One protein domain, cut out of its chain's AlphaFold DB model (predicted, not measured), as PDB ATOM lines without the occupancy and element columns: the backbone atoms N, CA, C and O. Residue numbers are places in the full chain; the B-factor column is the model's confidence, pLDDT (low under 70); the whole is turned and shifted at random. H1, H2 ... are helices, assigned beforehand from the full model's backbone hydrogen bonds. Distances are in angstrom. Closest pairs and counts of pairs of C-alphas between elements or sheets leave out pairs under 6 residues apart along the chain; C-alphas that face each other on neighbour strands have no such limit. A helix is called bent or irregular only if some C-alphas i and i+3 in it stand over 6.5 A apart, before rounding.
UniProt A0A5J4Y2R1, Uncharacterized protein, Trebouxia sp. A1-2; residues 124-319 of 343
ATOM      1  N   ALA A 124     145.895 -11.609  -1.027       47.97
ATOM      2  CA  ALA A 124     145.176 -12.664  -0.318       47.97
ATOM      3  C   ALA A 124     144.561 -12.142   0.994       47.97
ATOM      4  O   ALA A 124     143.444 -12.514   1.350       47.97
ATOM      5  N   LEU A 125     145.247 -11.211   1.669       50.16
ATOM      6  CA  LEU A 125     144.785 -10.592   2.911       50.16
ATOM      7  C   LEU A 125     143.632  -9.613   2.684       50.16
ATOM      8  O   LEU A 125     142.766  -9.485   3.544       50.16
ATOM      9  N   VAL A 126     143.560  -8.978   1.511       46.16
ATOM     10  CA  VAL A 126     142.431  -8.113   1.124       46.16
ATOM     11  C   VAL A 126     141.191  -8.934   0.745       46.16
ATOM     12  O   VAL A 126     140.070  -8.575   1.104       46.16
ATOM     13  N   GLN A 127     141.369 -10.070   0.066       50.72
ATOM     14  CA  GLN A 127     140.262 -10.998  -0.214       50.72
ATOM     15  C   GLN A 127     139.711 -11.608   1.081       50.72
ATOM     16  O   GLN A 127     138.498 -11.667   1.279       50.72
ATOM     17  N   LEU A 128     140.606 -11.977   1.999       53.41
ATOM     18  CA  LEU A 128     140.269 -12.400   3.354       53.41
ATOM     19  C   LEU A 128     139.557 -11.296   4.146       53.41
ATOM     20  O   LEU A 128     138.562 -11.577   4.807       53.41
ATOM     21  N   PHE A 129     140.037 -10.051   4.059       49.41
ATOM     22  CA  PHE A 129     139.410  -8.884   4.681       49.41
ATOM     23  C   PHE A 129     137.950  -8.765   4.256       49.41
ATOM     24  O   PHE A 129     137.090  -8.627   5.117       49.41
ATOM     25  N   LEU A 130     137.642  -8.888   2.962       48.81
ATOM     26  CA  LEU A 130     136.261  -8.823   2.489       48.81
ATOM     27  C   LEU A 130     135.451 -10.046   2.944       48.81
ATOM     28  O   LEU A 130     134.409  -9.862   3.557       48.81
ATOM     29  N   ALA A 131     135.926 -11.280   2.751       51.03
ATOM     30  CA  ALA A 131     135.169 -12.474   3.156       51.03
ATOM     31  C   ALA A 131     134.867 -12.519   4.670       51.03
ATOM     32  O   ALA A 131     133.749 -12.849   5.063       51.03
ATOM     33  N   ALA A 132     135.837 -12.153   5.515       45.06
ATOM     34  CA  ALA A 132     135.694 -12.168   6.971       45.06
ATOM     35  C   ALA A 132     134.881 -10.975   7.502       45.06
ATOM     36  O   ALA A 132     134.062 -11.147   8.405       45.06
ATOM     37  N   SER A 133     135.044  -9.778   6.921       43.97
ATOM     38  CA  SER A 133     134.319  -8.567   7.352       43.97
ATOM     39  C   SER A 133     132.830  -8.616   7.010       43.97
ATOM     40  O   SER A 133     132.017  -7.968   7.664       43.97
ATOM     41  N   LEU A 134     132.454  -9.404   6.001       48.69
ATOM     42  CA  LEU A 134     131.059  -9.605   5.606       48.69
ATOM     43  C   LEU A 134     130.319 -10.591   6.497       48.69
ATOM     44  O   LEU A 134     129.088 -10.603   6.488       48.69
ATOM     45  N   HIS A 135     131.050 -11.383   7.281       46.81
ATOM     46  CA  HIS A 135     130.427 -12.320   8.191       46.81
ATOM     47  C   HIS A 135     129.955 -11.702   9.502       46.81
ATOM     48  O   HIS A 135     129.049 -12.309  10.046       46.81
ATOM     49  N   LEU A 136     130.431 -10.528   9.960       41.50
ATOM     50  CA  LEU A 136     129.865  -9.781  11.103       41.50
ATOM     51  C   LEU A 136     130.495  -8.376  11.244       41.50
ATOM     52  O   LEU A 136     131.709  -8.240  11.388       41.50
ATOM     53  N   TRP A 137     129.660  -7.331  11.301       38.75
ATOM     54  CA  TRP A 137     130.087  -5.928  11.464       38.75
ATOM     55  C   TRP A 137     130.596  -5.583  12.883       38.75
ATOM     56  O   TRP A 137     131.241  -4.551  13.062       38.75
ATOM     57  N   ASP A 138     130.380  -6.454  13.876       35.31
ATOM     58  CA  ASP A 138     130.776  -6.236  15.281       35.31
ATOM     59  C   ASP A 138     132.229  -6.654  15.603       35.31
ATOM     60  O   ASP A 138     132.675  -6.582  16.749       35.31
ATOM     61  N   LEU A 139     133.000  -7.089  14.604       42.75
ATOM     62  CA  LEU A 139     134.264  -7.804  14.797       42.75
ATOM     63  C   LEU A 139     135.477  -7.107  14.151       42.75
ATOM     64  O   LEU A 139     136.343  -7.750  13.575       42.75
ATOM     65  N   LEU A 140     135.645  -5.793  14.328       41.19
ATOM     66  CA  LEU A 140     136.960  -5.168  14.084       41.19
ATOM     67  C   LEU A 140     138.131  -5.899  14.795       41.19
ATOM     68  O   LEU A 140     139.210  -5.959  14.213       41.19
ATOM     69  N   PRO A 141     137.970  -6.525  15.981       46.34
ATOM     70  CA  PRO A 141     139.011  -7.381  16.557       46.34
ATOM     71  C   PRO A 141     139.347  -8.641  15.733       46.34
ATOM     72  O   PRO A 141     140.494  -9.094  15.781       46.34
ATOM     73  N   SER A 142     138.409  -9.193  14.948       53.38
ATOM     74  CA  SER A 142     138.614 -10.454  14.211       53.38
ATOM     75  C   SER A 142     139.540 -10.318  13.009       53.38
ATOM     76  O   SER A 142     140.171 -11.305  12.639       53.38
ATOM     77  N   TYR A 143     139.704  -9.108  12.452       61.41
ATOM     78  CA  TYR A 143     140.633  -8.889  11.337       61.41
ATOM     79  C   TYR A 143     142.058  -9.295  11.725       61.41
ATOM     80  O   TYR A 143     142.787  -9.842  10.901       61.41
ATOM     81  N   THR A 144     142.462  -9.036  12.977       64.75
ATOM     82  CA  THR A 144     143.812  -9.372  13.444       64.75
ATOM     83  C   THR A 144     144.027 -10.879  13.469       64.75
ATOM     84  O   THR A 144     145.078 -11.340  13.026       64.75
ATOM     85  N   SER A 145     143.012 -11.635  13.893       65.75
ATOM     86  CA  SER A 145     143.005 -13.098  13.872       65.75
ATOM     87  C   SER A 145     143.000 -13.646  12.449       65.75
ATOM     88  O   SER A 145     143.786 -14.537  12.141       65.75
ATOM     89  N   SER A 146     142.199 -13.073  11.545       67.38
ATOM     90  CA  SER A 146     142.193 -13.451  10.127       67.38
ATOM     91  C   SER A 146     143.559 -13.207   9.478       67.38
ATOM     92  O   SER A 146     144.159 -14.127   8.922       67.38
ATOM     93  N   LEU A 147     144.083 -11.982   9.587       71.25
ATOM     94  CA  LEU A 147     145.381 -11.580   9.036       71.25
ATOM     95  C   LEU A 147     146.500 -12.490   9.539       71.25
ATOM     96  O   LEU A 147     147.380 -12.905   8.784       71.25
ATOM     97  N   ALA A 148     146.463 -12.813  10.821       70.56
ATOM     98  CA  ALA A 148     147.434 -13.701  11.403       70.56
ATOM     99  C   ALA A 148     147.301 -15.149  10.946       70.56
ATOM    100  O   ALA A 148     148.314 -15.733  10.572       70.56
ATOM    101  N   ALA A 149     146.093 -15.714  10.930       72.62
ATOM    102  CA  ALA A 149     145.860 -17.063  10.427       72.62
ATOM    103  C   ALA A 149     146.389 -17.191   8.993       72.62
ATOM    104  O   ALA A 149     147.173 -18.087   8.698       72.62
ATOM    105  N   ALA A 150     146.073 -16.225   8.129       75.06
ATOM    106  CA  ALA A 150     146.607 -16.190   6.773       75.06
ATOM    107  C   ALA A 150     148.134 -16.073   6.741       75.06
ATOM    108  O   ALA A 150     148.774 -16.802   5.991       75.06
ATOM    109  N   LYS A 151     148.743 -15.243   7.596       77.94
ATOM    110  CA  LYS A 151     150.206 -15.169   7.715       77.94
ATOM    111  C   LYS A 151     150.828 -16.503   8.148       77.94
ATOM    112  O   LYS A 151     151.897 -16.856   7.661       77.94
ATOM    113  N   HIS A 152     150.193 -17.238   9.057       76.00
ATOM    114  CA  HIS A 152     150.674 -18.542   9.514       76.00
ATOM    115  C   HIS A 152     150.548 -19.609   8.433       76.00
ATOM    116  O   HIS A 152     151.518 -20.316   8.176       76.00
ATOM    117  N   LEU A 153     149.402 -19.669   7.755       77.94
ATOM    118  CA  LEU A 153     149.200 -20.557   6.612       77.94
ATOM    119  C   LEU A 153     150.191 -20.239   5.485       77.94
ATOM    120  O   LEU A 153     150.789 -21.143   4.912       77.94
ATOM    121  N   TYR A 154     150.432 -18.959   5.214       79.31
ATOM    122  CA  TYR A 154     151.440 -18.502   4.263       79.31
ATOM    123  C   TYR A 154     152.864 -18.922   4.665       79.31
ATOM    124  O   TYR A 154     153.581 -19.512   3.864       79.31
ATOM    125  N   ASN A 155     153.265 -18.702   5.922       81.38
ATOM    126  CA  ASN A 155     154.578 -19.131   6.422       81.38
ATOM    127  C   ASN A 155     154.743 -20.659   6.396       81.38
ATOM    128  O   ASN A 155     155.846 -21.155   6.183       81.38
ATOM    129  N   ALA A 156     153.649 -21.395   6.601       79.12
ATOM    130  CA  ALA A 156     153.583 -22.845   6.449       79.12
ATOM    131  C   ALA A 156     153.536 -23.293   4.974       79.12
ATOM    132  O   ALA A 156     153.389 -24.482   4.710       79.12
ATOM    133  N   GLN A 157     153.663 -22.359   4.023       81.19
ATOM    134  CA  GLN A 157     153.640 -22.587   2.574       81.19
ATOM    135  C   GLN A 157     152.329 -23.208   2.069       81.19
ATOM    136  O   GLN A 157     152.289 -23.860   1.029       81.19
ATOM    137  N   LEU A 158     151.231 -22.972   2.791       74.31
ATOM    138  CA  LEU A 158     149.886 -23.399   2.407       74.31
ATOM    139  C   LEU A 158     149.170 -22.361   1.524       74.31
ATOM    140  O   LEU A 158     148.147 -22.685   0.920       74.31
ATOM    141  N   LEU A 159     149.694 -21.130   1.424       76.56
ATOM    142  CA  LEU A 159     149.162 -20.047   0.582       76.56
ATOM    143  C   LEU A 159     150.262 -19.443  -0.318       76.56
ATOM    144  O   LEU A 159     151.417 -19.409   0.110       76.56
ATOM    145  N   PRO A 160     149.937 -18.936  -1.527       74.50
ATOM    146  CA  PRO A 160     150.912 -18.361  -2.461       74.50
ATOM    147  C   PRO A 160     151.240 -16.880  -2.175       74.50
ATOM    148  O   PRO A 160     150.454 -16.171  -1.544       74.50
ATOM    149  N   GLU A 161     152.375 -16.395  -2.699       71.06
ATOM    150  CA  GLU A 161     152.766 -14.970  -2.722       71.06
ATOM    151  C   GLU A 161     152.058 -14.180  -3.835       71.06
ATOM    152  O   GLU A 161     151.785 -14.731  -4.900       71.06
ATOM    153  N   ASP A 162     151.809 -12.882  -3.600       73.56
ATOM    154  CA  ASP A 162     151.430 -11.878  -4.615       73.56
ATOM    155  C   ASP A 162     150.365 -12.345  -5.623       73.56
ATOM    156  O   ASP A 162     150.574 -12.412  -6.835       73.56
ATOM    157  N   VAL A 163     149.182 -12.666  -5.103       75.62
ATOM    158  CA  VAL A 163     148.122 -13.296  -5.894       75.62
ATOM    159  C   VAL A 163     147.171 -12.283  -6.554       75.62
ATOM    160  O   VAL A 163     146.803 -11.281  -5.938       75.62
ATOM    161  N   PRO A 164     146.707 -12.500  -7.798       82.75
ATOM    162  CA  PRO A 164     145.763 -11.590  -8.438       82.75
ATOM    163  C   PRO A 164     144.387 -11.597  -7.752       82.75
ATOM    164  O   PRO A 164     143.923 -12.603  -7.213       82.75
ATOM    165  N   GLY A 165     143.724 -10.444  -7.776       83.38
ATOM    166  CA  GLY A 165     142.409 -10.206  -7.203       83.38
ATOM    167  C   GLY A 165     141.365  -9.844  -8.250       83.38
ATOM    168  O   GLY A 165     141.664  -9.089  -9.172       83.38
ATOM    169  N   LYS A 166     140.125 -10.317  -8.099       84.00
ATOM    170  CA  LYS A 166     138.994  -9.745  -8.843       84.00
ATOM    171  C   LYS A 166     138.631  -8.384  -8.241       84.00
ATOM    172  O   LYS A 166     138.374  -8.286  -7.045       84.00
ATOM    173  N   SER A 167     138.625  -7.336  -9.061       79.62
ATOM    174  CA  SER A 167     138.390  -5.944  -8.646       79.62
ATOM    175  C   SER A 167     137.119  -5.322  -9.245       79.62
ATOM    176  O   SER A 167     136.938  -4.111  -9.155       79.62
ATOM    177  N   GLY A 168     136.260  -6.110  -9.900       82.06
ATOM    178  CA  GLY A 168     135.012  -5.637 -10.513       82.06
ATOM    179  C   GLY A 168     134.448  -6.611 -11.550       82.06
ATOM    180  O   GLY A 168     134.779  -7.793 -11.521       82.06
ATOM    181  N   GLY A 169     133.614  -6.123 -12.472       87.00
ATOM    182  CA  GLY A 169     133.061  -6.912 -13.586       87.00
ATOM    183  C   GLY A 169     131.978  -7.931 -13.184       87.00
ATOM    184  O   GLY A 169     131.583  -7.991 -12.017       87.00
ATOM    185  N   PRO A 170     131.475  -8.741 -14.136       92.25
ATOM    186  CA  PRO A 170     130.471  -9.771 -13.864       92.25
ATOM    187  C   PRO A 170     130.919 -10.750 -12.764       92.25
ATOM    188  O   PRO A 170     132.113 -11.045 -12.671       92.25
ATOM    189  N   PRO A 171     130.003 -11.264 -11.925       91.31
ATOM    190  CA  PRO A 171     130.355 -12.211 -10.869       91.31
ATOM    191  C   PRO A 171     130.883 -13.526 -11.456       91.31
ATOM    192  O   PRO A 171     130.390 -13.991 -12.483       91.31
ATOM    193  N   GLY A 172     131.870 -14.127 -10.793       93.12
ATOM    194  CA  GLY A 172     132.311 -15.489 -11.095       93.12
ATOM    195  C   GLY A 172     131.369 -16.568 -10.548       93.12
ATOM    196  O   GLY A 172     130.317 -16.272  -9.975       93.12
ATOM    197  N   ASN A 173     131.761 -17.829 -10.739       94.38
ATOM    198  CA  ASN A 173     130.928 -19.021 -10.516       94.38
ATOM    199  C   ASN A 173     131.114 -19.714  -9.148       94.38
ATOM    200  O   ASN A 173     130.660 -20.846  -8.966       94.38
ATOM    201  N   ALA A 174     131.807 -19.107  -8.179       91.94
ATOM    202  CA  ALA A 174     132.133 -19.813  -6.934       91.94
ATOM    203  C   ALA A 174     130.896 -20.230  -6.115       91.94
ATOM    204  O   ALA A 174     130.967 -21.185  -5.341       91.94
ATOM    205  N   PHE A 175     129.758 -19.545  -6.276       91.81
ATOM    206  CA  PHE A 175     128.512 -19.919  -5.600       91.81
ATOM    207  C   PHE A 175     128.044 -21.311  -6.049       91.81
ATOM    208  O   PHE A 175     127.704 -22.162  -5.227       91.81
ATOM    209  N   GLU A 176     128.061 -21.549  -7.356       92.19
ATOM    210  CA  GLU A 176     127.683 -22.803  -7.997       92.19
ATOM    211  C   GLU A 176     128.630 -23.939  -7.599       92.19
ATOM    212  O   GLU A 176     128.168 -25.037  -7.292       92.19
ATOM    213  N   LEU A 177     129.936 -23.664  -7.527       91.88
ATOM    214  CA  LEU A 177     130.936 -24.660  -7.124       91.88
ATOM    215  C   LEU A 177     130.740 -25.133  -5.679       91.88
ATOM    216  O   LEU A 177     130.902 -26.313  -5.380       91.88
ATOM    217  N   VAL A 178     130.388 -24.229  -4.761       88.62
ATOM    218  CA  VAL A 178     130.237 -24.574  -3.336       88.62
ATOM    219  C   VAL A 178     128.949 -25.357  -3.076       88.62
ATOM    220  O   VAL A 178     128.962 -26.353  -2.332       88.62
ATOM    221  N   TYR A 179     127.840 -24.925  -3.680       87.75
ATOM    222  CA  TYR A 179     126.512 -25.474  -3.402       87.75
ATOM    223  C   TYR A 179     126.065 -26.577  -4.362       87.75
ATOM    224  O   TYR A 179     125.133 -27.304  -4.024       87.75
ATOM    225  N   ILE A 180     126.725 -26.758  -5.509       87.56
ATOM    226  CA  ILE A 180     126.505 -27.869  -6.445       87.56
ATOM    227  C   ILE A 180     125.006 -28.134  -6.706       87.56
ATOM    228  O   ILE A 180     124.259 -27.219  -7.062       87.56
ATOM    229  N   SER A 181     124.540 -29.362  -6.478       85.75
ATOM    230  CA  SER A 181     123.158 -29.814  -6.649       85.75
ATOM    231  C   SER A 181     122.110 -29.064  -5.816       85.75
ATOM    232  O   SER A 181     120.931 -29.100  -6.167       85.75
ATOM    233  N   VAL A 182     122.490 -28.361  -4.739       86.50
ATOM    234  CA  VAL A 182     121.542 -27.610  -3.892       86.50
ATOM    235  C   VAL A 182     121.532 -26.103  -4.161       86.50
ATOM    236  O   VAL A 182     120.765 -25.378  -3.522       86.50
ATOM    237  N   THR A 183     122.318 -25.625  -5.129       91.25
ATOM    238  CA  THR A 183     122.468 -24.202  -5.489       91.25
ATOM    239  C   THR A 183     121.135 -23.458  -5.581       91.25
ATOM    240  O   THR A 183     120.939 -22.432  -4.922       91.25
ATOM    241  N   ASP A 184     120.177 -23.982  -6.343       92.19
ATOM    242  CA  ASP A 184     118.896 -23.302  -6.552       92.19
ATOM    243  C   ASP A 184     118.009 -23.295  -5.307       92.19
ATOM    244  O   ASP A 184     117.263 -22.340  -5.072       92.19
ATOM    245  N   ALA A 185     118.089 -24.343  -4.485       90.81
ATOM    246  CA  ALA A 185     117.364 -24.395  -3.224       90.81
ATOM    247  C   ALA A 185     117.892 -23.329  -2.256       90.81
ATOM    248  O   ALA A 185     117.094 -22.581  -1.684       90.81
ATOM    249  N   VAL A 186     119.218 -23.197  -2.143       88.50
ATOM    250  CA  VAL A 186     119.864 -22.171  -1.311       88.50
ATOM    251  C   VAL A 186     119.501 -20.774  -1.805       88.50
ATOM    252  O   VAL A 186     119.054 -19.947  -1.010       88.50
ATOM    253  N   ARG A 187     119.576 -20.519  -3.118       90.38
ATOM    254  CA  ARG A 187     119.163 -19.231  -3.707       90.38
ATOM    255  C   ARG A 187     117.740 -18.862  -3.330       90.38
ATOM    256  O   ARG A 187     117.508 -17.766  -2.828       90.38
ATOM    257  N   ARG A 188     116.787 -19.774  -3.545       92.38
ATOM    258  CA  ARG A 188     115.378 -19.527  -3.207       92.38
ATOM    259  C   ARG A 188     115.195 -19.258  -1.718       92.38
ATOM    260  O   ARG A 188     114.426 -18.371  -1.359       92.38
ATOM    261  N   ALA A 189     115.894 -20.001  -0.865       88.25
ATOM    262  CA  ALA A 189     115.776 -19.855   0.576       88.25
ATOM    263  C   ALA A 189     116.303 -18.501   1.069       88.25
ATOM    264  O   ALA A 189     115.573 -17.791   1.758       88.25
ATOM    265  N   VAL A 190     117.517 -18.103   0.669       85.81
ATOM    266  CA  VAL A 190     118.102 -16.812   1.079       85.81
ATOM    267  C   VAL A 190     117.276 -15.651   0.521       85.81
ATOM    268  O   VAL A 190     116.930 -14.732   1.258       85.81
ATOM    269  N   ARG A 191     116.851 -15.732  -0.747       90.81
ATOM    270  CA  ARG A 191     116.045 -14.684  -1.395       90.81
ATOM    271  C   ARG A 191     114.659 -14.511  -0.768       90.81
ATOM    272  O   ARG A 191     114.108 -13.416  -0.807       90.81
ATOM    273  N   LYS A 192     114.096 -15.576  -0.182       93.00
ATOM    274  CA  LYS A 192     112.846 -15.522   0.594       93.00
ATOM    275  C   LYS A 192     113.023 -14.790   1.927       93.00
ATOM    276  O   LYS A 192     112.050 -14.229   2.426       93.00
ATOM    277  N   VAL A 193     114.221 -14.828   2.513       91.12
ATOM    278  CA  VAL A 193     114.535 -14.075   3.734       91.12
ATOM    279  C   VAL A 193     114.733 -12.603   3.399       91.12
ATOM    280  O   VAL A 193     114.035 -11.764   3.963       91.12
ATOM    281  N   ASP A 194     115.641 -12.311   2.467       89.75
ATOM    282  CA  ASP A 194     115.911 -10.958   1.983       89.75
ATOM    283  C   ASP A 194     116.497 -11.019   0.556       89.75
ATOM    284  O   ASP A 194     117.578 -11.585   0.351       89.75
ATOM    285  N   PRO A 195     115.809 -10.458  -0.457       88.38
ATOM    286  CA  PRO A 195     116.272 -10.512  -1.837       88.38
ATOM    287  C   PRO A 195     117.510  -9.653  -2.109       88.38
ATOM    288  O   PRO A 195     118.325 -10.044  -2.944       88.38
ATOM    289  N   VAL A 196     117.670  -8.522  -1.417       89.38
ATOM    290  CA  VAL A 196     118.829  -7.636  -1.590       89.38
ATOM    291  C   VAL A 196     120.062  -8.306  -1.011       89.38
ATOM    292  O   VAL A 196     121.085  -8.388  -1.687       89.38
ATOM    293  N   LEU A 197     119.950  -8.855   0.201       82.19
ATOM    294  CA  LEU A 197     121.044  -9.596   0.823       82.19
ATOM    295  C   LEU A 197     121.423 -10.836   0.004       82.19
ATOM    296  O   LEU A 197     122.609 -11.123  -0.155       82.19
ATOM    297  N   ALA A 198     120.443 -11.552  -0.554       84.31
ATOM    298  CA  ALA A 198     120.701 -12.705  -1.415       84.31
ATOM    299  C   ALA A 198     121.526 -12.334  -2.654       84.31
ATOM    300  O   ALA A 198     122.493 -13.027  -2.984       84.31
ATOM    301  N   ASP A 199     121.164 -11.238  -3.326       88.12
ATOM    302  CA  ASP A 199     121.903 -10.751  -4.489       88.12
ATOM    303  C   ASP A 199     123.294 -10.240  -4.086       88.12
ATOM    304  O   ASP A 199     124.271 -10.525  -4.777       88.12
ATOM    305  N   TRP A 200     123.415  -9.598  -2.923       89.75
ATOM    306  CA  TRP A 200     124.690  -9.122  -2.392       89.75
ATOM    307  C   TRP A 200     125.659 -10.277  -2.067       89.75
ATOM    308  O   TRP A 200     126.805 -10.271  -2.518       89.75
ATOM    309  N   ILE A 201     125.189 -11.322  -1.375       85.00
ATOM    310  CA  ILE A 201     125.962 -12.547  -1.097       85.00
ATOM    311  C   ILE A 201     126.401 -13.209  -2.406       85.00
ATOM    312  O   ILE A 201     127.565 -13.575  -2.572       85.00
ATOM    313  N   ARG A 202     125.484 -13.367  -3.362       89.75
ATOM    314  CA  ARG A 202     125.794 -14.040  -4.626       89.75
ATOM    315  C   ARG A 202     126.813 -13.255  -5.452       89.75
ATOM    316  O   ARG A 202     127.753 -13.853  -5.966       89.75
ATOM    317  N   VAL A 203     126.619 -11.946  -5.606       88.19
ATOM    318  CA  VAL A 203     127.453 -11.110  -6.481       88.19
ATOM    319  C   VAL A 203     128.785 -10.785  -5.824       88.19
ATOM    320  O   VAL A 203     129.818 -11.046  -6.425       88.19
ATOM    321  N   HIS A 204     128.781 -10.267  -4.599       85.12
ATOM    322  CA  HIS A 204     129.993  -9.724  -3.995       85.12
ATOM    323  C   HIS A 204     130.757 -10.766  -3.190       85.12
ATOM    324  O   HIS A 204     131.950 -10.959  -3.415       85.12
ATOM    325  N   LEU A 205     130.087 -11.498  -2.295       85.12
ATOM    326  CA  LEU A 205     130.788 -12.503  -1.498       85.12
ATOM    327  C   LEU A 205     131.282 -13.647  -2.391       85.12
ATOM    328  O   LEU A 205     132.479 -13.904  -2.447       85.12
ATOM    329  N   TYR A 206     130.389 -14.301  -3.133       89.81
ATOM    330  CA  TYR A 206     130.780 -15.425  -3.986       89.81
ATOM    331  C   TYR A 206     131.345 -14.990  -5.340       89.81
ATOM    332  O   TYR A 206     132.377 -15.507  -5.768       89.81
ATOM    333  N   GLY A 207     130.697 -14.045  -6.016       90.62
ATOM    334  CA  GLY A 207     131.068 -13.641  -7.370       90.62
ATOM    335  C   GLY A 207     132.319 -12.762  -7.475       90.62
ATOM    336  O   GLY A 207     133.009 -12.848  -8.489       90.62
ATOM    337  N   ASP A 208     132.640 -11.962  -6.455       87.19
ATOM    338  CA  ASP A 208     133.851 -11.133  -6.438       87.19
ATOM    339  C   ASP A 208     134.939 -11.784  -5.586       87.19
ATOM    340  O   ASP A 208     135.983 -12.181  -6.103       87.19
ATOM    341  N   VAL A 209     134.680 -11.946  -4.288       84.75
ATOM    342  CA  VAL A 209     135.707 -12.373  -3.327       84.75
ATOM    343  C   VAL A 209     136.056 -13.849  -3.503       84.75
ATOM    344  O   VAL A 209     137.215 -14.205  -3.713       84.75
ATOM    345  N   TYR A 210     135.056 -14.727  -3.465       87.69
ATOM    346  CA  TYR A 210     135.271 -16.174  -3.528       87.69
ATOM    347  C   TYR A 210     135.635 -16.670  -4.931       87.69
ATOM    348  O   TYR A 210     136.325 -17.679  -5.069       87.69
ATOM    349  N   SER A 211     135.236 -15.937  -5.970       91.19
ATOM    350  CA  SER A 211     135.651 -16.195  -7.354       91.19
ATOM    351  C   SER A 211     136.945 -15.472  -7.738       91.19
ATOM    352  O   SER A 211     137.354 -15.496  -8.897       91.19
ATOM    353  N   SER A 212     137.615 -14.817  -6.794       88.12
ATOM    354  CA  SER A 212     138.916 -14.226  -7.067       88.12
ATOM    355  C   SER A 212     139.953 -15.332  -7.325       88.12
ATOM    356  O   SER A 212     140.036 -16.264  -6.522       88.12
ATOM    357  N   PRO A 213     140.739 -15.286  -8.414       84.69
ATOM    358  CA  PRO A 213     141.596 -16.406  -8.815       84.69
ATOM    359  C   PRO A 213     142.876 -16.534  -7.983       84.69
ATOM    360  O   PRO A 213     143.622 -17.487  -8.169       84.69
ATOM    361  N   GLY A 214     143.153 -15.577  -7.096       83.38
ATOM    362  CA  GLY A 214     144.411 -15.545  -6.364       83.38
ATOM    363  C   GLY A 214     144.625 -16.711  -5.399       83.38
ATOM    364  O   GLY A 214     145.736 -17.215  -5.291       83.38
ATOM    365  N   LEU A 215     143.567 -17.154  -4.723       85.38
ATOM    366  CA  LEU A 215     143.572 -18.397  -3.955       85.38
ATOM    367  C   LEU A 215     142.683 -19.411  -4.664       85.38
ATOM    368  O   LEU A 215     141.569 -19.072  -5.079       85.38
ATOM    369  N   ASP A 216     143.126 -20.659  -4.773       88.50
ATOM    370  CA  ASP A 216     142.243 -21.712  -5.265       88.50
ATOM    371  C   ASP A 216     141.143 -22.041  -4.230       88.50
ATOM    372  O   ASP A 216     141.140 -21.562  -3.088       88.50
ATOM    373  N   MET A 217     140.147 -22.835  -4.629       90.19
ATOM    374  CA  MET A 217     139.043 -23.172  -3.726       90.19
ATOM    375  C   MET A 217     139.500 -23.971  -2.504       90.19
ATOM    376  O   MET A 217     138.940 -23.766  -1.426       90.19
ATOM    377  N   LYS A 218     140.520 -24.827  -2.638       91.56
ATOM    378  CA  LYS A 218     141.069 -25.628  -1.535       91.56
ATOM    379  C   LYS A 218     141.678 -24.715  -0.470       91.56
ATOM    380  O   LYS A 218     141.327 -24.816   0.705       91.56
ATOM    381  N   GLN A 219     142.511 -23.771  -0.897       88.88
ATOM    382  CA  GLN A 219     143.161 -22.769  -0.056       88.88
ATOM    383  C   GLN A 219     142.144 -21.873   0.649       88.88
ATOM    384  O   GLN A 219     142.254 -21.643   1.854       88.88
ATOM    385  N   LYS A 220     141.102 -21.426  -0.068       89.69
ATOM    386  CA  LYS A 220     139.998 -20.662   0.537       89.69
ATOM    387  C   LYS A 220     139.307 -21.450   1.648       89.69
ATOM    388  O   LYS A 220     139.038 -20.879   2.699       89.69
ATOM    389  N   GLN A 221     139.043 -22.746   1.451       91.81
ATOM    390  CA  GLN A 221     138.392 -23.561   2.485       91.81
ATOM    391  C   GLN A 221     139.277 -23.748   3.718       91.81
ATOM    392  O   GLN A 221     138.789 -23.565   4.830       91.81
ATOM    393  N   LEU A 222     140.569 -24.041   3.542       91.94
ATOM    394  CA  LEU A 222     141.517 -24.169   4.658       91.94
ATOM    395  C   LEU A 222     141.573 -22.898   5.511       91.94
ATOM    396  O   LEU A 222     141.514 -22.953   6.739       91.94
ATOM    397  N   LEU A 223     141.617 -21.743   4.852       88.81
ATOM    398  CA  LEU A 223     141.629 -20.449   5.516       88.81
ATOM    399  C   LEU A 223     140.312 -20.158   6.260       88.81
ATOM    400  O   LEU A 223     140.350 -19.646   7.379       88.81
ATOM    401  N   MET A 224     139.160 -20.545   5.700       88.75
ATOM    402  CA  MET A 224     137.875 -20.433   6.401       88.75
ATOM    403  C   MET A 224     137.785 -21.372   7.609       88.75
ATOM    404  O   MET A 224     137.271 -20.955   8.641       88.75
ATOM    405  N   VAL A 225     138.308 -22.600   7.521       93.31
ATOM    406  CA  VAL A 225     138.357 -23.538   8.660       93.31
ATOM    407  C   VAL A 225     139.175 -22.947   9.809       93.31
ATOM    408  O   VAL A 225     138.683 -22.881  10.935       93.31
ATOM    409  N   ALA A 226     140.377 -22.439   9.520       89.94
ATOM    410  CA  ALA A 226     141.240 -21.806  10.517       89.94
ATOM    411  C   ALA A 226     140.567 -20.604  11.200       89.94
ATOM    412  O   ALA A 226     140.650 -20.439  12.419       89.94
ATOM    413  N   PHE A 227     139.905 -19.754  10.410       85.69
ATOM    414  CA  PHE A 227     139.254 -18.541  10.902       85.69
ATOM    415  C   PHE A 227     137.991 -18.838  11.717       85.69
ATOM    416  O   PHE A 227     137.850 -18.352  12.840       85.69
ATOM    417  N   LEU A 228     137.073 -19.632  11.166       87.19
ATOM    418  CA  LEU A 228     135.778 -19.901  11.791       87.19
ATOM    419  C   LEU A 228     135.916 -20.753  13.054       87.19
ATOM    420  O   LEU A 228     135.136 -20.566  13.985       87.19
ATOM    421  N   GLY A 229     136.932 -21.621  13.119       89.75
ATOM    422  CA  GLY A 229     137.283 -22.335  14.346       89.75
ATOM    423  C   GLY A 229     137.622 -21.373  15.487       89.75
ATOM    424  O   GLY A 229     136.990 -21.418  16.537       89.75
ATOM    425  N   GLN A 230     138.539 -20.428  15.254       86.12
ATOM    426  CA  GLN A 230     138.893 -19.403  16.250       86.12
ATOM    427  C   GLN A 230     137.723 -18.484  16.612       86.12
ATOM    428  O   GLN A 230     137.612 -18.034  17.750       86.12
ATOM    429  N   ALA A 231     136.854 -18.185  15.644       83.00
ATOM    430  CA  ALA A 231     135.660 -17.373  15.864       83.00
ATOM    431  C   ALA A 231     134.545 -18.125  16.617       83.00
ATOM    432  O   ALA A 231     133.483 -17.549  16.848       83.00
ATOM    433  N   ASN A 232     134.767 -19.395  16.981       87.62
ATOM    434  CA  ASN A 232     133.779 -20.296  17.573       87.62
ATOM    435  C   ASN A 232     132.484 -20.416  16.738       87.62
ATOM    436  O   ASN A 232     131.379 -20.535  17.265       87.62
ATOM    437  N   MET A 233     132.619 -20.372  15.409       86.50
ATOM    438  CA  MET A 233     131.529 -20.533  14.439       86.50
ATOM    439  C   MET A 233     131.550 -21.960  13.882       86.50
ATOM    440  O   MET A 233     131.850 -22.202  12.711       86.50
ATOM    441  N   LEU A 234     131.322 -22.933  14.769       92.88
ATOM    442  CA  LEU A 234     131.636 -24.344  14.509       92.88
ATOM    443  C   LEU A 234     130.768 -24.978  13.413       92.88
ATOM    444  O   LEU A 234     131.228 -25.884  12.710       92.88
ATOM    445  N   GLU A 235     129.526 -24.516  13.242       88.38
ATOM    446  CA  GLU A 235     128.630 -25.026  12.198       88.38
ATOM    447  C   GLU A 235     129.117 -24.594  10.808       88.38
ATOM    448  O   GLU A 235     129.275 -25.427   9.908       88.38
ATOM    449  N   GLU A 236     129.444 -23.311  10.651       86.25
ATOM    450  CA  GLU A 236     130.028 -22.747   9.436       86.25
ATOM    451  C   GLU A 236     131.396 -23.371   9.153       86.25
ATOM    452  O   GLU A 236     131.656 -23.797   8.026       86.25
ATOM    453  N   MET A 237     132.248 -23.498  10.175       95.00
ATOM    454  CA  MET A 237     133.557 -24.148  10.066       95.00
ATOM    455  C   MET A 237     133.416 -25.578   9.529       95.00
ATOM    456  O   MET A 237     134.111 -25.957   8.586       95.00
ATOM    457  N   SER A 238     132.478 -26.358  10.075       95.75
ATOM    458  CA  SER A 238     132.201 -27.726   9.618       95.75
ATOM    459  C   SER A 238     131.723 -27.753   8.162       95.75
ATOM    460  O   SER A 238     132.138 -28.615   7.386       95.75
ATOM    461  N   GLY A 239     130.884 -26.792   7.761       91.56
ATOM    462  CA  GLY A 239     130.452 -26.626   6.371       91.56
ATOM    463  C   GLY A 239     131.617 -26.352   5.414       91.56
ATOM    464  O   GLY A 239     131.701 -26.973   4.351       91.56
ATOM    465  N   HIS A 240     132.547 -25.483   5.812       93.81
ATOM    466  CA  HIS A 240     133.756 -25.184   5.043       93.81
ATOM    467  C   HIS A 240     134.741 -26.359   5.003       93.81
ATOM    468  O   HIS A 240     135.305 -26.632   3.946       93.81
ATOM    469  N   ALA A 241     134.887 -27.124   6.090       96.31
ATOM    470  CA  ALA A 241     135.683 -28.353   6.090       96.31
ATOM    471  C   ALA A 241     135.115 -29.392   5.108       96.31
ATOM    472  O   ALA A 241     135.854 -29.942   4.288       96.31
ATOM    473  N   LEU A 242     133.793 -29.608   5.120       94.62
ATOM    474  CA  LEU A 242     133.105 -30.482   4.161       94.62
ATOM    475  C   LEU A 242     133.290 -30.012   2.715       94.62
ATOM    476  O   LEU A 242     133.515 -30.829   1.824       94.62
ATOM    477  N   ALA A 243     133.176 -28.708   2.458       92.38
ATOM    478  CA  ALA A 243     133.447 -28.146   1.139       92.38
ATOM    479  C   ALA A 243     134.914 -28.348   0.729       92.38
ATOM    480  O   ALA A 243     135.175 -28.735  -0.405       92.38
ATOM    481  N   GLY A 244     135.861 -28.158   1.649       94.06
ATOM    482  CA  GLY A 244     137.289 -28.345   1.393       94.06
ATOM    483  C   GLY A 244     137.598 -29.775   0.984       94.06
ATOM    484  O   GLY A 244     138.212 -29.996  -0.060       94.06
ATOM    485  N   MET A 245     137.108 -30.747   1.754       95.75
ATOM    486  CA  MET A 245     137.295 -32.167   1.450       95.75
ATOM    487  C   MET A 245     136.641 -32.566   0.127       95.75
ATOM    488  O   MET A 245     137.244 -33.274  -0.676       95.75
ATOM    489  N   ARG A 246     135.464 -32.008  -0.181       93.69
ATOM    490  CA  ARG A 246     134.825 -32.138  -1.498       93.69
ATOM    491  C   ARG A 246     135.664 -31.576  -2.642       93.69
ATOM    492  O   ARG A 246     135.605 -32.126  -3.730       93.69
ATOM    493  N   PHE A 247     136.466 -30.539  -2.420       93.81
ATOM    494  CA  PHE A 247     137.423 -30.051  -3.417       93.81
ATOM    495  C   PHE A 247     138.749 -30.823  -3.415       93.81
ATOM    496  O   PHE A 247     139.617 -30.517  -4.227       93.81
ATOM    497  N   GLY A 248     138.933 -31.818  -2.542       93.31
ATOM    498  CA  GLY A 248     140.143 -32.640  -2.455       93.31
ATOM    499  C   GLY A 248     141.171 -32.169  -1.422       93.31
ATOM    500  O   GLY A 248     142.345 -32.518  -1.535       93.31
ATOM    501  N   VAL A 249     140.774 -31.354  -0.440       94.25
ATOM    502  CA  VAL A 249     141.591 -31.093   0.756       94.25
ATOM    503  C   VAL A 249     141.572 -32.332   1.652       94.25
ATOM    504  O   VAL A 249     140.510 -32.873   1.939       94.25
ATOM    505  N   SER A 250     142.732 -32.786   2.126       94.19
ATOM    506  CA  SER A 250     142.766 -33.903   3.078       94.19
ATOM    507  C   SER A 250     142.205 -33.501   4.455       94.19
ATOM    508  O   SER A 250     142.406 -32.356   4.873       94.19
ATOM    509  N   PRO A 251     141.588 -34.428   5.213       95.62
ATOM    510  CA  PRO A 251     141.212 -34.189   6.610       95.62
ATOM    511  C   PRO A 251     142.367 -33.644   7.461       95.62
ATOM    512  O   PRO A 251     142.172 -32.755   8.286       95.62
ATOM    513  N   GLU A 252     143.583 -34.137   7.215       95.50
ATOM    514  CA  GLU A 252     144.786 -33.704   7.925       95.50
ATOM    515  C   GLU A 252     145.130 -32.240   7.656       95.50
ATOM    516  O   GLU A 252     145.401 -31.493   8.589       95.50
ATOM    517  N   ALA A 253     145.032 -31.795   6.405       94.44
ATOM    518  CA  ALA A 253     145.244 -30.391   6.069       94.44
ATOM    519  C   ALA A 253     144.202 -29.477   6.744       94.44
ATOM    520  O   ALA A 253     144.549 -28.386   7.192       94.44
ATOM    521  N   CYS A 254     142.943 -29.921   6.875       96.06
ATOM    522  CA  CYS A 254     141.931 -29.183   7.640       96.06
ATOM    523  C   CYS A 254     142.292 -29.085   9.131       96.06
ATOM    524  O   CYS A 254     142.147 -28.008   9.709       96.06
ATOM    525  N   ARG A 255     142.779 -30.177   9.744       96.31
ATOM    526  CA  ARG A 255     143.247 -30.178  11.143       96.31
ATOM    527  C   ARG A 255     144.430 -29.238  11.327       96.31
ATOM    528  O   ARG A 255     144.377 -28.355  12.173       96.31
ATOM    529  N   GLN A 256     145.429 -29.349  10.457       94.62
ATOM    530  CA  GLN A 256     146.603 -28.485  10.480       94.62
ATOM    531  C   GLN A 256     146.224 -27.003  10.346       94.62
ATOM    532  O   GLN A 256     146.757 -26.165  11.068       94.62
ATOM    533  N   ALA A 257     145.293 -26.664   9.449       91.31
ATOM    534  CA  ALA A 257     144.828 -25.288   9.305       91.31
ATOM    535  C   ALA A 257     144.105 -24.783  10.564       91.31
ATOM    536  O   ALA A 257     144.326 -23.641  10.972       91.31
ATOM    537  N   LEU A 258     143.277 -25.625  11.187       94.12
ATOM    538  CA  LEU A 258     142.601 -25.306  12.444       94.12
ATOM    539  C   LEU A 258     143.610 -25.021  13.564       94.12
ATOM    540  O   LEU A 258     143.552 -23.954  14.179       94.12
ATOM    541  N   ASP A 259     144.563 -25.929  13.773       92.38
ATOM    542  CA  ASP A 259     145.569 -25.826  14.834       92.38
ATOM    543  C   ASP A 259     146.478 -24.608  14.641       92.38
ATOM    544  O   ASP A 259     146.647 -23.815  15.567       92.38
ATOM    545  N   LEU A 260     146.960 -24.366  13.414       87.25
ATOM    546  CA  LEU A 260     147.735 -23.161  13.084       87.25
ATOM    547  C   LEU A 260     146.964 -21.869  13.378       87.25
ATOM    548  O   LEU A 260     147.563 -20.848  13.730       87.25
ATOM    549  N   GLY A 261     145.641 -21.902  13.220       84.19
ATOM    550  CA  GLY A 261     144.774 -20.798  13.589       84.19
ATOM    551  C   GLY A 261     144.801 -20.508  15.093       84.19
ATOM    552  O   GLY A 261     145.037 -19.369  15.507       84.19
ATOM    553  N   PHE A 262     144.589 -21.534  15.915       86.69
ATOM    554  CA  PHE A 262     144.579 -21.396  17.373       86.69
ATOM    555  C   PHE A 262     145.955 -21.081  17.959       86.69
ATOM    556  O   PHE A 262     146.044 -20.215  18.834       86.69
ATOM    557  N   ASP A 263     147.024 -21.696  17.449       84.62
ATOM    558  CA  ASP A 263     148.398 -21.497  17.928       84.62
ATOM    559  C   ASP A 263     148.783 -20.015  17.972       84.62
ATOM    560  O   ASP A 263     149.360 -19.532  18.951       84.62
ATOM    561  N   TRP A 264     148.419 -19.253  16.936       73.19
ATOM    562  CA  TRP A 264     148.700 -17.821  16.905       73.19
ATOM    563  C   TRP A 264     147.966 -17.044  18.000       73.19
ATOM    564  O   TRP A 264     148.539 -16.127  18.608       73.19
ATOM    565  N   HIS A 265     146.692 -17.380  18.209       72.06
ATOM    566  CA  HIS A 265     145.835 -16.698  19.167       72.06
ATOM    567  C   HIS A 265     146.302 -16.993  20.595       72.06
ATOM    568  O   HIS A 265     146.569 -16.068  21.363       72.06
ATOM    569  N   LEU A 266     146.520 -18.273  20.912       78.88
ATOM    570  CA  LEU A 266     146.923 -18.754  22.235       78.88
ATOM    571  C   LEU A 266     148.234 -18.131  22.729       78.88
ATOM    572  O   LEU A 266     148.338 -17.749  23.898       78.88
ATOM    573  N   GLN A 267     149.212 -17.943  21.840       77.44
ATOM    574  CA  GLN A 267     150.511 -17.343  22.179       77.44
ATOM    575  C   GLN A 267     150.426 -15.876  22.639       77.44
ATOM    576  O   GLN A 267     151.387 -15.351  23.203       77.44
ATOM    577  N   ARG A 268     149.305 -15.189  22.386       75.38
ATOM    578  CA  ARG A 268     149.103 -13.768  22.727       75.38
ATOM    579  C   ARG A 268     148.204 -13.550  23.938       75.38
ATOM    580  O   ARG A 268     148.081 -12.415  24.400       75.38
ATOM    581  N   LEU A 269     147.573 -14.608  24.428       78.50
ATOM    582  CA  LEU A 269     146.648 -14.549  25.547       78.50
ATOM    583  C   LEU A 269     147.381 -14.636  26.886       78.50
ATOM    584  O   LEU A 269     148.457 -15.221  27.001       78.50
ATOM    585  N   SER A 270     146.776 -14.059  27.926       82.94
ATOM    586  CA  SER A 270     147.196 -14.319  29.304       82.94
ATOM    587  C   SER A 270     146.907 -15.783  29.678       82.94
ATOM    588  O   SER A 270     146.003 -16.378  29.090       82.94
ATOM    589  N   PRO A 271     147.581 -16.360  30.690       85.62
ATOM    590  CA  PRO A 271     147.331 -17.746  31.105       85.62
ATOM    591  C   PRO A 271     145.853 -18.054  31.403       85.62
ATOM    592  O   PRO A 271     145.355 -19.118  31.060       85.62
ATOM    593  N   ALA A 272     145.120 -17.094  31.978       79.94
ATOM    594  CA  ALA A 272     143.690 -17.247  32.250       79.94
ATOM    595  C   ALA A 272     142.832 -17.276  30.969       79.94
ATOM    596  O   ALA A 272     141.857 -18.015  30.896       79.94
ATOM    597  N   ALA A 273     143.194 -16.493  29.948       80.19
ATOM    598  CA  ALA A 273     142.492 -16.489  28.666       80.19
ATOM    599  C   ALA A 273     142.876 -17.693  27.782       80.19
ATOM    600  O   ALA A 273     142.057 -18.146  26.984       80.19
ATOM    601  N   GLN A 274     144.081 -18.252  27.956       85.06
ATOM    602  CA  GLN A 274     144.527 -19.456  27.248       85.06
ATOM    603  C   GLN A 274     143.637 -20.663  27.543       85.06
ATOM    604  O   GLN A 274     143.272 -21.364  26.609       85.06
ATOM    605  N   GLN A 275     143.231 -20.869  28.798       84.00
ATOM    606  CA  GLN A 275     142.365 -21.995  29.158       84.00
ATOM    607  C   GLN A 275     141.018 -21.947  28.414       84.00
ATOM    608  O   GLN A 275     140.567 -22.955  27.878       84.00
ATOM    609  N   GLY A 276     140.391 -20.767  28.336       85.19
ATOM    610  CA  GLY A 276     139.137 -20.598  27.594       85.19
ATOM    611  C   GLY A 276     139.312 -20.832  26.092       85.19
ATOM    612  O   GLY A 276     138.494 -21.501  25.470       85.19
ATOM    613  N   ALA A 277     140.403 -20.334  25.508       84.81
ATOM    614  CA  ALA A 277     140.698 -20.549  24.093       84.81
ATOM    615  C   ALA A 277     141.063 -22.011  23.765       84.81
ATOM    616  O   ALA A 277     140.700 -22.488  22.694       84.81
ATOM    617  N   GLN A 278     141.717 -22.734  24.680       89.69
ATOM    618  CA  GLN A 278     141.981 -24.173  24.551       89.69
ATOM    619  C   GLN A 278     140.684 -24.981  24.542       89.69
ATOM    620  O   GLN A 278     140.517 -25.844  23.690       89.69
ATOM    621  N   GLN A 279     139.727 -24.647  25.414       90.44
ATOM    622  CA  GLN A 279     138.415 -25.293  25.385       90.44
ATOM    623  C   GLN A 279     137.718 -25.087  24.029       90.44
ATOM    624  O   GLN A 279     137.191 -26.031  23.447       90.44
ATOM    625  N   VAL A 280     137.755 -23.865  23.486       90.62
ATOM    626  CA  VAL A 280     137.189 -23.578  22.156       90.62
ATOM    627  C   VAL A 280     137.923 -24.360  21.056       90.62
ATOM    628  O   VAL A 280     137.281 -24.848  20.126       90.62
ATOM    629  N   GLN A 281     139.245 -24.532  21.161       94.19
ATOM    630  CA  GLN A 281     140.015 -25.367  20.235       94.19
ATOM    631  C   GLN A 281     139.570 -26.831  20.280       94.19
ATOM    632  O   GLN A 281     139.348 -27.424  19.226       94.19
ATOM    633  N   GLU A 282     139.394 -27.404  21.470       95.88
ATOM    634  CA  GLU A 282     138.925 -28.786  21.644       95.88
ATOM    635  C   GLU A 282     137.525 -28.986  21.038       95.88
ATOM    636  O   GLU A 282     137.283 -29.957  20.313       95.88
ATOM    637  N   GLU A 283     136.610 -28.039  21.264       97.00
ATOM    638  CA  GLU A 283     135.268 -28.057  20.670       97.00
ATOM    639  C   GLU A 283     135.324 -27.965  19.136       97.00
ATOM    640  O   GLU A 283     134.619 -28.707  18.437       97.00
ATOM    641  N   ALA A 284     136.200 -27.112  18.597       96.44
ATOM    642  CA  ALA A 284     136.408 -26.986  17.160       96.44
ATOM    643  C   ALA A 284     137.023 -28.253  16.545       96.44
ATOM    644  O   ALA A 284     136.561 -28.712  15.498       96.44
ATOM    645  N   GLN A 285     138.001 -28.876  17.204       97.88
ATOM    646  CA  GLN A 285     138.584 -30.148  16.766       97.88
ATOM    647  C   GLN A 285     137.536 -31.269  16.766       97.88
ATOM    648  O   GLN A 285     137.439 -32.026  15.796       97.88
ATOM    649  N   ALA A 286     136.689 -31.341  17.796       98.06
ATOM    650  CA  ALA A 286     135.593 -32.306  17.856       98.06
ATOM    651  C   ALA A 286     134.544 -32.070  16.752       98.06
ATOM    652  O   ALA A 286     134.029 -33.024  16.161       98.06
ATOM    653  N   ALA A 287     134.222 -30.810  16.445       98.06
ATOM    654  CA  ALA A 287     133.329 -30.463  15.341       98.06
ATOM    655  C   ALA A 287     133.935 -30.834  13.976       98.06
ATOM    656  O   ALA A 287     133.248 -31.424  13.137       98.06
ATOM    657  N   LEU A 288     135.229 -30.570  13.776       98.38
ATOM    658  CA  LEU A 288     135.952 -30.961  12.569       98.38
ATOM    659  C   LEU A 288     135.969 -32.485  12.396       98.38
ATOM    660  O   LEU A 288     135.689 -32.972  11.304       98.38
ATOM    661  N   GLN A 289     136.208 -33.244  13.467       98.31
ATOM    662  CA  GLN A 289     136.176 -34.707  13.428       98.31
ATOM    663  C   GLN A 289     134.807 -35.237  12.963       98.31
ATOM    664  O   GLN A 289     134.735 -36.073  12.062       98.31
ATOM    665  N   LYS A 290     133.704 -34.677  13.477       98.12
ATOM    666  CA  LYS A 290     132.348 -35.015  13.005       98.12
ATOM    667  C   LYS A 290     132.132 -34.654  11.533       98.12
ATOM    668  O   LYS A 290     131.410 -35.352  10.818       98.12
ATOM    669  N   ALA A 291     132.723 -33.554  11.065       97.19
ATOM    670  CA  ALA A 291     132.669 -33.176   9.657       97.19
ATOM    671  C   ALA A 291     133.415 -34.190   8.773       97.19
ATOM    672  O   ALA A 291     132.902 -34.542   7.711       97.19
ATOM    673  N   VAL A 292     134.567 -34.700   9.218       97.19
ATOM    674  CA  VAL A 292     135.325 -35.761   8.529       97.19
ATOM    675  C   VAL A 292     134.497 -37.042   8.429       97.19
ATOM    676  O   VAL A 292     134.262 -37.528   7.328       97.19
ATOM    677  N   GLU A 293     133.923 -37.515   9.535       97.31
ATOM    678  CA  GLU A 293     133.054 -38.706   9.541       97.31
ATOM    679  C   GLU A 293     131.848 -38.553   8.600       97.31
ATOM    680  O   GLU A 293     131.434 -39.474   7.882       97.31
ATOM    681  N   ARG A 294     131.269 -37.349   8.566       95.19
ATOM    682  CA  ARG A 294     130.187 -37.025   7.639       95.19
ATOM    683  C   ARG A 294     130.655 -37.011   6.183       95.19
ATOM    684  O   ARG A 294     129.866 -37.375   5.311       95.19
ATOM    685  N   TYR A 295     131.877 -36.565   5.908       94.44
ATOM    686  CA  TYR A 295     132.453 -36.617   4.569       94.44
ATOM    687  C   TYR A 295     132.668 -38.056   4.113       94.44
ATOM    688  O   TYR A 295     132.157 -38.434   3.056       94.44
ATOM    689  N   ASP A 296     133.306 -38.870   4.948       94.12
ATOM    690  CA  ASP A 296     133.600 -40.271   4.645       94.12
ATOM    691  C   ASP A 296     132.326 -41.070   4.357       94.12
ATOM    692  O   ASP A 296     132.258 -41.837   3.400       94.12
ATOM    693  N   SER A 297     131.272 -40.832   5.140       93.69
ATOM    694  CA  SER A 297     129.999 -41.545   4.989       93.69
ATOM    695  C   SER A 297     129.143 -41.100   3.799       93.69
ATOM    696  O   SER A 297     128.272 -41.865   3.380       93.69
ATOM    697  N   LYS A 298     129.315 -39.878   3.276       88.50
ATOM    698  CA  LYS A 298     128.383 -39.306   2.281       88.50
ATOM    699  C   LYS A 298     129.004 -38.866   0.968       88.50
ATOM    700  O   LYS A 298     128.267 -38.773  -0.003       88.50
ATOM    701  N   TYR A 299     130.288 -38.527   0.958       87.25
ATOM    702  CA  TYR A 299     130.908 -37.805  -0.154       87.25
ATOM    703  C   TYR A 299     132.227 -38.428  -0.619       87.25
ATOM    704  O   TYR A 299     132.615 -38.205  -1.758       87.25
ATOM    705  N   ALA A 300     132.913 -39.227   0.209       84.00
ATOM    706  CA  ALA A 300     134.209 -39.804  -0.166       84.00
ATOM    707  C   ALA A 300     134.148 -40.689  -1.428       84.00
ATOM    708  O   ALA A 300     135.112 -40.735  -2.189       84.00
ATOM    709  N   ALA A 301     133.013 -41.349  -1.682       87.19
ATOM    710  CA  ALA A 301     132.814 -42.177  -2.873       87.19
ATOM    711  C   ALA A 301     132.700 -41.369  -4.180       87.19
ATOM    712  O   ALA A 301     132.985 -41.910  -5.247       87.19
ATOM    713  N   ASP A 302     132.318 -40.089  -4.109       83.12
ATOM    714  CA  ASP A 302     132.073 -39.243  -5.285       83.12
ATOM    715  C   ASP A 302     133.374 -38.661  -5.875       83.12
ATOM    716  O   ASP A 302     133.370 -38.097  -6.970       83.12
ATOM    717  N   GLY A 303     134.498 -38.808  -5.164       78.69
ATOM    718  CA  GLY A 303     135.769 -38.182  -5.520       78.69
ATOM    719  C   GLY A 303     135.747 -36.651  -5.377       78.69
ATOM    720  O   GLY A 303     134.767 -36.065  -4.909       78.69
ATOM    721  N   PRO A 304     136.850 -35.964  -5.724       85.31
ATOM    722  CA  PRO A 304     136.899 -34.511  -5.652       85.31
ATOM    723  C   PRO A 304     136.029 -33.876  -6.747       85.31
ATOM    724  O   PRO A 304     136.150 -34.196  -7.929       85.31
ATOM    725  N   HIS A 305     135.182 -32.931  -6.351       85.81
ATOM    726  CA  HIS A 305     134.387 -32.109  -7.256       85.81
ATOM    727  C   HIS A 305     135.239 -31.055  -7.974       85.81
ATOM    728  O   HIS A 305     136.325 -30.682  -7.524       85.81
ATOM    729  N   GLU A 306     134.688 -30.520  -9.069       82.50
ATOM    730  CA  GLU A 306     135.259 -29.381  -9.782       82.50
ATOM    731  C   GLU A 306     135.492 -28.204  -8.828       82.50
ATOM    732  O   GLU A 306     134.586 -27.725  -8.146       82.50
ATOM    733  N   SER A 307     136.736 -27.739  -8.791       85.19
ATOM    734  CA  SER A 307     137.176 -26.631  -7.947       85.19
ATOM    735  C   SER A 307     137.602 -25.410  -8.765       85.19
ATOM    736  O   SER A 307     138.125 -24.447  -8.200       85.19
ATOM    737  N   GLN A 308     137.451 -25.464 -10.095       89.94
ATOM    738  CA  GLN A 308     137.949 -24.433 -10.992       89.94
ATOM    739  C   GLN A 308     137.000 -23.239 -11.027       89.94
ATOM    740  O   GLN A 308     135.867 -23.301 -11.502       89.94
ATOM    741  N   VAL A 309     137.509 -22.119 -10.530       90.00
ATOM    742  CA  VAL A 309     136.822 -20.838 -10.586       90.00
ATOM    743  C   VAL A 309     136.932 -20.255 -11.991       90.00
ATOM    744  O   VAL A 309     138.023 -20.149 -12.549       90.00
ATOM    745  N   THR A 310     135.797 -19.802 -12.514       91.06
ATOM    746  CA  THR A 310     135.686 -19.101 -13.790       91.06
ATOM    747  C   THR A 310     135.261 -17.661 -13.537       91.06
ATOM    748  O   THR A 310     134.236 -17.400 -12.901       91.06
ATOM    749  N   VAL A 311     136.044 -16.722 -14.069       89.88
ATOM    750  CA  VAL A 311     135.726 -15.292 -14.079       89.88
ATOM    751  C   VAL A 311     135.392 -14.887 -15.519       89.88
ATOM    752  O   VAL A 311     136.266 -15.007 -16.376       89.88
ATOM    753  N   PRO A 312     134.162 -14.418 -15.812       89.75
ATOM    754  CA  PRO A 312     133.734 -14.148 -17.188       89.75
ATOM    755  C   PRO A 312     134.545 -13.068 -17.910       89.75
ATOM    756  O   PRO A 312     134.731 -13.143 -19.119       89.75
ATOM    757  N   ASP A 313     135.014 -12.060 -17.172       89.75
ATOM    758  CA  ASP A 313     135.832 -10.968 -17.694       89.75
ATOM    759  C   ASP A 313     137.232 -11.014 -17.063       89.75
ATOM    760  O   ASP A 313     137.414 -10.542 -15.935       89.75
ATOM    761  N   PRO A 314     138.247 -11.545 -17.766       86.56
ATOM    762  CA  PRO A 314     139.615 -11.604 -17.262       86.56
ATOM    763  C   PRO A 314     140.218 -10.228 -16.956       86.56
ATOM    764  O   PRO A 314     141.115 -10.128 -16.123       86.56
ATOM    765  N   THR A 315     139.726  -9.147 -17.572       88.88
ATOM    766  CA  THR A 315     140.239  -7.788 -17.318       88.88
ATOM    767  C   THR A 315     139.829  -7.247 -15.948       88.88
ATOM    768  O   THR A 315     140.412  -6.272 -15.458       88.88
ATOM    769  N   SER A 316     138.855  -7.896 -15.307       87.62
ATOM    770  CA  SER A 316     138.477  -7.634 -13.922       87.62
ATOM    771  C   SER A 316     139.445  -8.234 -12.901       87.62
ATOM    772  O   SER A 316     139.344  -7.920 -11.716       87.62
ATOM    773  N   VAL A 317     140.387  -9.075 -13.338       87.25
ATOM    774  CA  VAL A 317     141.403  -9.703 -12.492       87.25
ATOM    775  C   VAL A 317     142.700  -8.912 -12.597       87.25
ATOM    776  O   VAL A 317     143.291  -8.799 -13.670       87.25
ATOM    777  N   ARG A 318     143.167  -8.360 -11.478       85.88
ATOM    778  CA  ARG A 318     144.399  -7.563 -11.416       85.88
ATOM    779  C   ARG A 318     145.143  -7.841 -10.124       85.88
ATOM    780  O   ARG A 318     144.531  -8.137  -9.104       85.88
ATOM    781  N   LEU A 319     146.464  -7.710 -10.142       76.00
ATOM    782  CA  LEU A 319     147.216  -7.601  -8.895       76.00
ATOM    783  C   LEU A 319     146.772  -6.312  -8.189       76.00
ATOM    784  O   LEU A 319     146.837  -5.245  -8.809       76.00
TER     785      LEU A 319
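This is residues 124 to 319 of the 343 residues of an uncharacterized protein of Trebouxia sp. A1-2 (UniProt A0A5J4Y2R1). The longest helix, H8, runs along one side of a bundle with H5, H6 and H7, up and down, each running against the one before; H2 crosses H5 and H7, H1 bridges from H2 to the hairpin of H3 and H4, and the last stretch, residues 299 to 319, folds back so that 317 to 318 pair with 165 to 166, antiparallel. The printed part has 196 residues with eight named helices, H1 to H8 in chain order, and no named strand: all helix, packing part aligned, part crossed. It is compact, with a radius of gyration of the C-alphas of 16.6 A and spans of 49 by 38 by 35 A.

Start at H8, residues 271 to 298; its residues 284 to 295 touch H6, residues 234 to 246, closest at C-alphas 291 and 238, 5.5 A. H7, residues 251 to 266, forms a hairpin with H8 at a shallow tilt of 13 degrees, closest at C-alphas 266 and 274, 5.6 A. H5, residues 217 to 230, touches H7, closest at C-alphas 226 and 258, 4.2 A, and forms a hairpin with H6. H2, residues 142 to 155, touches H7 at a steep tilt of 56 degrees, closest at C-alphas 149 and 261, 5.0 A. H1, residues 124 to 133, forms a hairpin with H2 and touches H4, residues 195 to 210, with its residues 205 to 210 alone, closest at C-alphas 127 and 209, 5.7 A. H3, residues 174 to 193, forms a hairpin with H4 and is apart from H8. Every O i to N i+4 pair is within hydrogen-bond range in H1, H2 and H6, but 12 of 16 in H3, 10 of 12 in H4, 9 of 10 in H5, 10 of 12 in H7 and 22 of 24 in H8.

Find C-alpha 271 at (147.331, -17.746, 31.105); from there H8 runs 40.7 A to C-alpha 298 at (128.383, -39.306, 2.281). H1 begins at C-alpha 124, (145.176, -12.664, -0.318). H7 is 22.7 A long and H3 21.4 A; H3 is irregular, with C-alphas 178 and 181 9.4 A apart and a kink of 111 degrees near 181.

The C-alphas farthest apart, of Ala 272 and Asp 313, are 50.9 A apart. The printed part has no cut; the link from H2 to H3 is long. Residues 124 to 146 are under pLDDT 70.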